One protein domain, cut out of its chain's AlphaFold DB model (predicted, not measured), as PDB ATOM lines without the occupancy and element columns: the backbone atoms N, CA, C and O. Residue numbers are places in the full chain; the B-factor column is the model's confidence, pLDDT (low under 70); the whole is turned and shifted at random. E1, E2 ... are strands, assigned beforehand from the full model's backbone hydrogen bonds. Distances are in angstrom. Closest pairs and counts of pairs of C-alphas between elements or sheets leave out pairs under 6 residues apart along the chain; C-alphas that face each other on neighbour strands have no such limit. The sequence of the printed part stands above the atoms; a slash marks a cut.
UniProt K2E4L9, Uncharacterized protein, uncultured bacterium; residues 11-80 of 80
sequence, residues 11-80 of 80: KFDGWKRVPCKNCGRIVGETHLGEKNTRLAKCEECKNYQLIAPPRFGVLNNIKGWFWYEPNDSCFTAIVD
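What this domain is: This is residues 11 to 80 of the 80 residues of an uncharacterized protein of uncultured bacterium (UniProt K2E4L9). Two lobes lie along an elongated outline: one is made of two small two-stranded hairpins set near each other, E1 with E2 and E3 with E4, and the other is a twisted three-stranded sheet of E5, E6 and E7. The turns of the first two hairpins lie at one end of the long axis and the turn between E5 and E6 at the other. The printed part has 70 residues, no named helix and seven named strands, E1 to E7 in order along the chain. The class is all strand, with 34 of the 70 residues in named elements, under half; E5, E6 and E7 form an antiparallel sheet in that order. The whole is compact, with a radius of gyration of the C-alphas of 12.4 A, and only just elongated, spanning 38 by 25 by 21 A.

Where its parts are: E1, residues 15 to 19, begins with C-alpha 15 at (-42.873, -29.803, 1.765) and is 13.1 A long from first to last C-alpha. E2 is residues 26 to 31, 14.6 A. E3 is residues 38 to 41, and E4 is residues 48 to 51. E5, residues 54 to 59, is 13.9 A long, and E6, residues 62 to 67, is 14.4 A. E7, residues 77 to 79, ends with C-alpha 79 at (-56.658, -30.903, 3.008).

How they stand to each other: E1 and E2 are an antiparallel hairpin at 154 degrees, with N 16 and O 30 2.8 A apart, within hydrogen-bond range. The closest C-alphas of E2 and E3, those of Val 27 and Ala 40, are 6.4 A apart. E3 and E4 are an antiparallel hairpin at 144 degrees, with N 40 and O 49 2.8 A apart, within hydrogen-bond range. E4 runs on into E5 across a break of 2 residues, at 69 degrees. E5 and E6 form a hairpin at 143 degrees, with N 55 and O 66 2.8 A apart. E6 and E7 form another at 140 degrees, with N 65 and O 78 3.0 A apart. These three strands are a meander, each the antiparallel neighbour of the one before; their sheet is only just strongly twisted, its C-alphas up to 4.3 A off the best plane. E4 and E6 are only just apart, at 8.4 A.

The domain as a whole: The C-alphas farthest apart, those of Glu 44 and Asn 61, are 38.9 A apart. The printed part has no cut and no long link; the longest, from E6 to E7, has 9 residues. The mean pLDDT of the printed part is 77.9, and residues 11 to 12 and 68 to 80 are under 70.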
ATOM      1  N   LYS A  11     -49.077 -33.641   0.826       65.00
ATOM      2  CA  LYS A  11     -49.651 -34.730   1.628       65.00
ATOM      3  C   LYS A  11     -48.656 -35.878   1.843       65.00
ATOM      4  O   LYS A  11     -48.670 -36.495   2.899       65.00
ATOM      5  N   PHE A  12     -47.788 -36.150   0.868       64.88
ATOM      6  CA  PHE A  12     -46.807 -37.237   0.954       64.88
ATOM      7  C   PHE A  12     -45.457 -36.779   1.496       64.88
ATOM      8  O   PHE A  12     -44.848 -37.480   2.297       64.88
ATOM      9  N   ASP A  13     -44.989 -35.611   1.061       71.25
ATOM     10  CA  ASP A  13     -43.627 -35.173   1.351       71.25
ATOM     11  C   ASP A  13     -43.573 -34.217   2.553       71.25
ATOM     12  O   ASP A  13     -42.553 -34.123   3.228       71.25
ATOM     13  N   GLY A  14     -44.661 -33.496   2.839       77.12
ATOM     14  CA  GLY A  14     -44.706 -32.473   3.884       77.12
ATOM     15  C   GLY A  14     -43.951 -31.192   3.531       77.12
ATOM     16  O   GLY A  14     -43.697 -30.384   4.417       77.12
ATOM     17  N   TRP A  15     -43.580 -30.992   2.263       79.94
ATOM     18  CA  TRP A  15     -42.873 -29.803   1.765       79.94
ATOM     19  C   TRP A  15     -43.764 -29.003   0.815       79.94
ATOM     20  O   TRP A  15     -44.561 -29.575   0.073       79.94
ATOM     21  N   LYS A  16     -43.602 -27.680   0.779       79.44
ATOM     22  CA  LYS A  16     -44.261 -26.757  -0.155       79.44
ATOM     23  C   LYS A  16     -43.229 -25.775  -0.699       79.44
ATOM     24  O   LYS A  16     -42.450 -25.198   0.057       79.44
ATOM     25  N   ARG A  17     -43.234 -25.559  -2.015       81.38
ATOM     26  CA  ARG A  17     -42.429 -24.512  -2.661       81.38
ATOM     27  C   ARG A  17     -43.147 -23.178  -2.522       81.38
ATOM     28  O   ARG A  17     -44.358 -23.102  -2.721       81.38
ATOM     29  N   VAL A  18     -42.398 -22.136  -2.195       81.62
ATOM     30  CA  VAL A  18     -42.933 -20.793  -2.002       81.62
ATOM     31  C   VAL A  18     -42.529 -19.929  -3.198       81.62
ATOM     32  O   VAL A  18     -41.338 -19.633  -3.362       81.62
ATOM     33  N   PRO A  19     -43.486 -19.552  -4.064       84.81
ATOM     34  CA  PRO A  19     -43.225 -18.626  -5.153       84.81
ATOM     35  C   PRO A  19     -43.053 -17.199  -4.626       84.81
ATOM     36  O   PRO A  19     -43.600 -16.816  -3.590       84.81
ATOM     37  N   CYS A  20     -42.286 -16.397  -5.356       86.25
ATOM     38  CA  CYS A  20     -42.198 -14.967  -5.150       86.25
ATOM     39  C   CYS A  20     -43.539 -14.333  -5.499       86.25
ATOM     40  O   CYS A  20     -44.035 -14.548  -6.603       86.25
ATOM     41  N   LYS A  21     -44.080 -13.484  -4.629       82.62
ATOM     42  CA  LYS A  21     -45.338 -12.775  -4.914       82.62
ATOM     43  C   LYS A  21     -45.239 -11.799  -6.082       82.62
ATOM     44  O   LYS A  21     -46.233 -11.536  -6.742       82.62
ATOM     45  N   ASN A  22     -44.039 -11.281  -6.340       86.06
ATOM     46  CA  ASN A  22     -43.821 -10.291  -7.388       86.06
ATOM     47  C   ASN A  22     -43.564 -10.935  -8.762       86.06
ATOM     48  O   ASN A  22     -44.148 -10.532  -9.756       86.06
ATOM     49  N   CYS A  23     -42.692 -11.949  -8.831       87.38
ATOM     50  CA  CYS A  23     -42.260 -12.530 -10.112       87.38
ATOM     51  C   CYS A  23     -42.599 -14.017 -10.301       87.38
ATOM     52  O   CYS A  23     -42.197 -14.612 -11.297       87.38
ATOM     53  N   GLY A  24     -43.258 -14.661  -9.335       84.31
ATOM     54  CA  GLY A  24     -43.657 -16.072  -9.404       84.31
ATOM     55  C   GLY A  24     -42.520 -17.096  -9.287       84.31
ATOM     56  O   GLY A  24     -42.786 -18.279  -9.072       84.31
ATOM     57  N   ARG A  25     -41.247 -16.687  -9.378       86.12
ATOM     58  CA  ARG A  25     -40.107 -17.606  -9.222       86.12
ATOM     59  C   ARG A  25     -40.021 -18.156  -7.810       86.12
ATOM     60  O   ARG A  25     -40.329 -17.462  -6.854       86.12
ATOM     61  N   ILE A  26     -39.544 -19.385  -7.663       86.75
ATOM     62  CA  ILE A  26     -39.402 -20.002  -6.343       86.75
ATOM     63  C   ILE A  26     -38.284 -19.318  -5.560       86.75
ATOM     64  O   ILE A  26     -37.148 -19.263  -6.020       86.75
ATOM     65  N   VAL A  27     -38.626 -18.812  -4.377       87.19
ATOM     66  CA  VAL A  27     -37.695 -18.098  -3.480       87.19
ATOM     67  C   VAL A  27     -37.402 -18.872  -2.206       87.19
ATOM     68  O   VAL A  27     -36.539 -18.495  -1.420       87.19
ATOM     69  N   GLY A  28     -38.133 -19.955  -1.978       84.00
ATOM     70  CA  GLY A  28     -37.930 -20.778  -0.811       84.00
ATOM     71  C   GLY A  28     -38.868 -21.960  -0.767       84.00
ATOM     72  O   GLY A  28     -39.645 -22.231  -1.685       84.00
ATOM     73  N   GLU A  29     -38.755 -22.677   0.334       84.75
ATOM     74  CA  GLU A  29     -39.429 -23.930   0.611       84.75
ATOM     75  C   GLU A  29     -39.821 -23.912   2.086       84.75
ATOM     76  O   GLU A  29     -39.126 -23.315   2.910       84.75
ATOM     77  N   THR A  30     -40.940 -24.533   2.408       81.88
ATOM     78  CA  THR A  30     -41.455 -24.642   3.771       81.88
ATOM     79  C   THR A  30     -41.930 -26.062   4.004       81.88
ATOM     80  O   THR A  30     -42.347 -26.732   3.054       81.88
ATOM     81  N   HIS A  31     -41.824 -26.551   5.235       84.12
ATOM     82  CA  HIS A  31     -42.127 -27.943   5.545       84.12
ATOM     83  C   HIS A  31     -42.874 -28.124   6.863       84.12
ATOM     84  O   HIS A  31     -42.855 -27.266   7.748       84.12
ATOM     85  N   LEU A  32     -43.510 -29.286   7.009       80.56
ATOM     86  CA  LEU A  32     -44.106 -29.724   8.264       80.56
ATOM     87  C   LEU A  32     -43.044 -29.731   9.370       80.56
ATOM     88  O   LEU A  32     -41.947 -30.265   9.200       80.56
ATOM     89  N   GLY A  33     -43.359 -29.094  10.498       78.19
ATOM     90  CA  GLY A  33     -42.447 -28.951  11.634       78.19
ATOM     91  C   GLY A  33     -41.542 -27.716  11.601       78.19
ATOM     92  O   GLY A  33     -40.832 -27.483  12.580       78.19
ATOM     93  N   GLU A  34     -41.570 -26.898  10.542       84.25
ATOM     94  CA  GLU A  34     -40.971 -25.560  10.587       84.25
ATOM     95  C   GLU A  34     -41.690 -24.733  11.668       84.25
ATOM     96  O   GLU A  34     -42.917 -24.745  11.755       84.25
ATOM     97  N   LYS A  35     -40.940 -24.066  12.554       80.81
ATOM     98  CA  LYS A  35     -41.513 -23.336  13.707       80.81
ATOM     99  C   LYS A  35     -41.437 -21.822  13.564       80.81
ATOM    100  O   LYS A  35     -42.249 -21.110  14.150       80.81
ATOM    101  N   ASN A  36     -40.467 -21.342  12.793       83.19
ATOM    102  CA  ASN A  36     -40.114 -19.934  12.737       83.19
ATOM    103  C   ASN A  36     -40.477 -19.353  11.378       83.19
ATOM    104  O   ASN A  36     -40.186 -19.947  10.344       83.19
ATOM    105  N   THR A  37     -41.068 -18.162  11.394       85.50
ATOM    106  CA  THR A  37     -41.188 -17.337  10.192       85.50
ATOM    107  C   THR A  37     -39.805 -16.831   9.804       85.50
ATOM    108  O   THR A  37     -39.025 -16.424  10.666       85.50
ATOM    109  N   ARG A  38     -39.500 -16.827   8.508       86.12
ATOM    110  CA  ARG A  38     -38.212 -16.355   7.986       86.12
ATOM    111  C   ARG A  38     -38.395 -15.419   6.802       86.12
ATOM    112  O   ARG A  38     -39.314 -15.591   6.009       86.12
ATOM    113  N   LEU A  39     -37.498 -14.451   6.654       86.44
ATOM    114  CA  LEU A  39     -37.486 -13.558   5.499       86.44
ATOM    115  C   LEU A  39     -36.746 -14.228   4.334       86.44
ATOM    116  O   LEU A  39     -35.614 -14.681   4.491       86.44
ATOM    117  N   ALA A  40     -37.380 -14.290   3.169       86.25
ATOM    118  CA  ALA A  40     -36.789 -14.760   1.925       86.25
ATOM    119  C   ALA A  40     -36.661 -13.595   0.942       86.25
ATOM    120  O   ALA A  40     -37.612 -12.841   0.723       86.25
ATOM    121  N   LYS A  41     -35.481 -13.466   0.339       89.19
ATOM    122  CA  LYS A  41     -35.215 -12.507  -0.730       89.19
ATOM    123  C   LYS A  41     -35.296 -13.222  -2.072       89.19
ATOM    124  O   LYS A  41     -34.701 -14.281  -2.249       89.19
ATOM    125  N   CYS A  42     -36.018 -12.644  -3.023       88.25
ATOM    126  CA  CYS A  42     -35.980 -13.103  -4.402       88.25
ATOM    127  C   CYS A  42     -34.690 -12.631  -5.078       88.25
ATOM    128  O   CYS A  42     -34.467 -11.428  -5.177       88.25
ATOM    129  N   GLU A  43     -33.882 -13.551  -5.601       88.19
ATOM    130  CA  GLU A  43     -32.659 -13.199  -6.340       88.19
ATOM    131  C   GLU A  43     -32.953 -12.405  -7.623       88.19
ATOM    132  O   GLU A  43     -32.184 -11.525  -7.997       88.19
ATOM    133  N   GLU A  44     -34.103 -12.650  -8.259       88.94
ATOM    134  CA  GLU A  44     -34.442 -12.009  -9.532       88.94
ATOM    135  C   GLU A  44     -34.971 -10.582  -9.349       88.94
ATOM    136  O   GLU A  44     -34.423  -9.623  -9.881       88.94
ATOM    137  N   CYS A  45     -36.057 -10.427  -8.589       90.00
ATOM    138  CA  CYS A  45     -36.733  -9.136  -8.445       90.00
ATOM    139  C   CYS A  45     -36.324  -8.376  -7.177       90.00
ATOM    140  O   CYS A  45     -36.884  -7.320  -6.894       90.00
ATOM    141  N   LYS A  46     -35.392  -8.925  -6.382       89.31
ATOM    142  CA  LYS A  46     -34.920  -8.375  -5.098       89.31
ATOM    143  C   LYS A  46     -36.026  -8.118  -4.065       89.31
ATOM    144  O   LYS A  46     -35.756  -7.498  -3.039       89.31
ATOM    145  N   ASN A  47     -37.237  -8.628  -4.299       86.50
ATOM    146  CA  ASN A  47     -38.362  -8.496  -3.386       86.50
ATOM    147  C   ASN A  47     -38.147  -9.348  -2.132       86.50
ATOM    148  O   ASN A  47     -37.710 -10.499  -2.225       86.50
ATOM    149  N   TYR A  48     -38.497  -8.795  -0.977       86.31
ATOM    150  CA  TYR A  48     -38.454  -9.492   0.301       86.31
ATOM    151  C   TYR A  48     -39.859  -9.974   0.662       86.31
ATOM    152  O   TYR A  48     -40.823  -9.222   0.558       86.31
ATOM    153  N   GLN A  49     -39.981 -11.228   1.093       84.38
ATOM    154  CA  GLN A  49     -41.243 -11.792   1.567       84.38
ATOM    155  C   GLN A  49     -41.026 -12.702   2.771       84.38
ATOM    156  O   GLN A  49     -39.972 -13.320   2.913       84.38
ATOM    157  N   LEU A  50     -42.018 -12.780   3.649       84.81
ATOM    158  CA  LEU A  50     -41.948 -13.579   4.866       84.81
ATOM    159  C   LEU A  50     -42.521 -14.965   4.618       84.81
ATOM    160  O   LEU A  50     -43.713 -15.095   4.430       84.81
ATOM    161  N   ILE A  51     -41.708 -16.010   4.698       84.56
ATOM    162  CA  ILE A  51     -42.188 -17.389   4.637       84.56
ATOM    163  C   ILE A  51     -42.628 -17.802   6.039       84.56
ATOM    164  O   ILE A  51     -41.799 -17.954   6.938       84.56
ATOM    165  N   ALA A  52     -43.937 -17.959   6.222       81.75
ATOM    166  CA  ALA A  52     -44.513 -18.485   7.452       81.75
ATOM    167  C   ALA A  52     -44.438 -20.021   7.497       81.75
ATOM    168  O   ALA A  52     -44.520 -20.660   6.448       81.75
ATOM    169  N   PRO A  53     -44.337 -20.633   8.685       83.50
ATOM    170  CA  PRO A  53     -44.458 -22.078   8.826       83.50
ATOM    171  C   PRO A  53     -45.913 -22.552   8.649       83.50
ATOM    172  O   PRO A  53     -46.842 -21.816   9.007       83.50
ATOM    173  N   PRO A  54     -46.138 -23.792   8.175       82.88
ATOM    174  CA  PRO A  54     -47.462 -24.393   8.161       82.88
ATOM    175  C   PRO A  54     -47.953 -24.637   9.588       82.88
ATOM    176  O   PRO A  54     -47.238 -25.187  10.426       82.88
ATOM    177  N   ARG A  55     -49.208 -24.285   9.856       82.81
ATOM    178  CA  ARG A  55     -49.899 -24.594  11.110       82.81
ATOM    179  C   ARG A  55     -51.114 -25.460  10.834       82.81
ATOM    180  O   ARG A  55     -51.846 -25.218   9.875       82.81
ATOM    181  N   PHE A  56     -51.326 -26.455  11.686       81.75
ATOM    182  CA  PHE A  56     -52.539 -27.255  11.643       81.75
ATOM    183  C   PHE A  56     -53.719 -26.423  12.150       81.75
ATOM    184  O   PHE A  56     -53.599 -25.722  13.157       81.75
ATOM    185  N   GLY A  57     -54.849 -26.487  11.453       80.31
ATOM    186  CA  GLY A  57     -56.046 -25.742  11.823       80.31
ATOM    187  C   GLY A  57     -57.322 -26.334  11.239       80.31
ATOM    188  O   GLY A  57     -57.318 -27.412  10.639       80.31
ATOM    189  N   VAL A  58     -58.417 -25.596  11.401       81.12
ATOM    190  CA  VAL A  58     -59.708 -25.886  10.772       81.12
ATOM    191  C   VAL A  58     -60.260 -24.586  10.205       81.12
ATOM    192  O   VAL A  58     -60.382 -23.612  10.944       81.12
ATOM    193  N   LEU A  59     -60.613 -24.570   8.920       74.75
ATOM    194  CA  LEU A  59     -61.379 -23.476   8.316       74.75
ATOM    195  C   LEU A  59     -62.602 -24.052   7.610       74.75
ATOM    196  O   LEU A  59     -62.462 -24.983   6.826       74.75
ATOM    197  N   ASN A  60     -63.790 -23.491   7.849       79.56
ATOM    198  CA  ASN A  60     -65.030 -23.902   7.178       79.56
ATOM    199  C   ASN A  60     -65.274 -25.426   7.250       79.56
ATOM    200  O   ASN A  60     -65.629 -26.048   6.254       79.56
ATOM    201  N   ASN A  61     -65.038 -26.036   8.421       82.12
ATOM    202  CA  ASN A  61     -65.078 -27.490   8.671       82.12
ATOM    203  C   ASN A  61     -64.037 -28.341   7.921       82.12
ATOM    204  O   ASN A  61     -64.041 -29.565   8.047       82.12
ATOM    205  N   ILE A  62     -63.099 -27.719   7.212       77.19
ATOM    206  CA  ILE A  62     -62.002 -28.393   6.523       77.19
ATOM    207  C   ILE A  62     -60.769 -28.371   7.428       77.19
ATOM    208  O   ILE A  62     -60.249 -27.308   7.776       77.19
ATOM    209  N   LYS A  63     -60.304 -29.560   7.818       81.88
ATOM    210  CA  LYS A  63     -59.043 -29.758   8.545       81.88
ATOM    211  C   LYS A  63     -57.883 -29.752   7.558       81.88
ATOM    212  O   LYS A  63     -57.981 -30.353   6.492       81.88
ATOM    213  N   GLY A  64     -56.785 -29.099   7.917       80.62
ATOM    214  CA  GLY A  64     -55.625 -29.051   7.039       80.62
ATOM    215  C   GLY A  64     -54.442 -28.287   7.602       80.62
ATOM    216  O   GLY A  64     -54.429 -27.856   8.759       80.62
ATOM    217  N   TRP A  65     -53.443 -28.121   6.743       80.44
ATOM    218  CA  TRP A  65     -52.275 -27.288   7.004       80.44
ATOM    219  C   TRP A  65     -52.409 -25.952   6.288       80.44
ATOM    220  O   TRP A  65     -52.729 -25.914   5.099       80.44
ATOM    221  N   PHE A  66     -52.147 -24.872   7.024       78.12
ATOM    222  CA  PHE A  66     -52.348 -23.498   6.576       78.12
ATOM    223  C   PHE A  66     -51.093 -22.661   6.784       78.12
ATOM    224  O   PHE A  66     -50.396 -22.804   7.789       78.12
ATOM    225  N   TRP A  67     -50.835 -21.748   5.852       79.56
ATOM    226  CA  TRP A  67     -49.753 -20.771   5.938       79.56
ATOM    227  C   TRP A  67     -50.345 -19.401   6.243       79.56
ATOM    228  O   TRP A  67     -51.297 -18.983   5.595       79.56
ATOM    229  N   TYR A  68     -49.791 -18.721   7.243       68.31
ATOM    230  CA  TYR A  68     -50.265 -17.415   7.695       68.31
ATOM    231  C   TYR A  68     -49.106 -16.427   7.634       68.31
ATOM    232  O   TYR A  68     -48.300 -16.357   8.562       68.31
ATOM    233  N   GLU A  69     -48.980 -15.696   6.532       66.19
ATOM    234  CA  GLU A  69     -47.992 -14.623   6.443       66.19
ATOM    235  C   GLU A  69     -48.545 -13.367   7.149       66.19
ATOM    236  O   GLU A  69     -49.717 -13.025   6.986       66.19
ATOM    237  N   PRO A  70     -47.746 -12.659   7.964       51.84
ATOM    238  CA  PRO A  70     -48.174 -11.374   8.502       51.84
ATOM    239  C   PRO A  70     -48.274 -10.372   7.340       51.84
ATOM    240  O   PRO A  70     -47.344 -10.253   6.544       51.84
ATOM    241  N   ASN A  71     -49.405  -9.669   7.250       51.16
ATOM    242  CA  ASN A  71     -49.794  -8.695   6.208       51.16
ATOM    243  C   ASN A  71     -50.299  -9.252   4.878       51.16
ATOM    244  O   ASN A  71     -50.739  -8.476   4.035       51.16
ATOM    245  N   ASP A  72     -50.280 -10.562   4.684       51.50
ATOM    246  CA  ASP A  72     -50.810 -11.160   3.472       51.50
ATOM    247  C   ASP A  72     -51.545 -12.424   3.879       51.50
ATOM    248  O   ASP A  72     -50.954 -13.384   4.374       51.50
ATOM    249  N   SER A  73     -52.865 -12.397   3.752       46.12
ATOM    250  CA  SER A  73     -53.733 -13.522   4.081       46.12
ATOM    251  C   SER A  73     -53.574 -14.628   3.034       46.12
ATOM    252  O   SER A  73     -54.545 -15.038   2.407       46.12
ATOM    253  N   CYS A  74     -52.351 -15.109   2.802       54.19
ATOM    254  CA  CYS A  74     -52.040 -16.186   1.873       54.19
ATOM    255  C   CYS A  74     -52.477 -17.527   2.470       54.19
ATOM    256  O   CYS A  74     -51.681 -18.403   2.802       54.19
ATOM    257  N   PHE A  75     -53.791 -17.679   2.583       55.44
ATOM    258  CA  PHE A  75     -54.463 -18.890   2.987       55.44
ATOM    259  C   PHE A  75     -54.295 -19.941   1.885       55.44
ATOM    260  O   PHE A  75     -55.020 -19.967   0.895       55.44
ATOM    261  N   THR A  76     -53.303 -20.816   2.030       58.53
ATOM    262  CA  THR A  76     -53.255 -22.065   1.263       58.53
ATOM    263  C   THR A  76     -53.629 -23.198   2.200       58.53
ATOM    264  O   THR A  76     -52.856 -23.509   3.098       58.53
ATOM    265  N   ALA A  77     -54.798 -23.795   2.004       58.97
ATOM    266  CA  ALA A  77     -55.196 -25.004   2.709       58.97
ATOM    267  C   ALA A  77     -54.669 -26.221   1.957       58.97
ATOM    268  O   ALA A  77     -54.881 -26.332   0.748       58.97
ATOM    269  N   ILE A  78     -54.024 -27.148   2.658       66.50
ATOM    270  CA  ILE A  78     -53.844 -28.504   2.140       66.50
ATOM    271  C   ILE A  78     -54.652 -29.437   3.022       66.50
ATOM    272  O   ILE A  78     -54.402 -29.541   4.224       66.50
ATOM    273  N   VAL A  79     -55.668 -30.022   2.395       62.75
ATOM    274  CA  VAL A  79     -56.658 -30.903   3.008       62.75
ATOM    275  C   VAL A  79     -56.109 -32.326   2.992       62.75
ATOM    276  O   VAL A  79     -55.456 -32.713   2.017       62.75
ATOM    277  N   ASP A  80     -56.339 -33.072   4.071       55.56
ATOM    278  CA  ASP A  80     -56.127 -34.524   4.069       55.56
ATOM    279  C   ASP A  80     -57.277 -35.232   3.343       55.56
ATOM    280  O   ASP A  80     -58.448 -34.920   3.650       55.56
TER     281      ASP A  80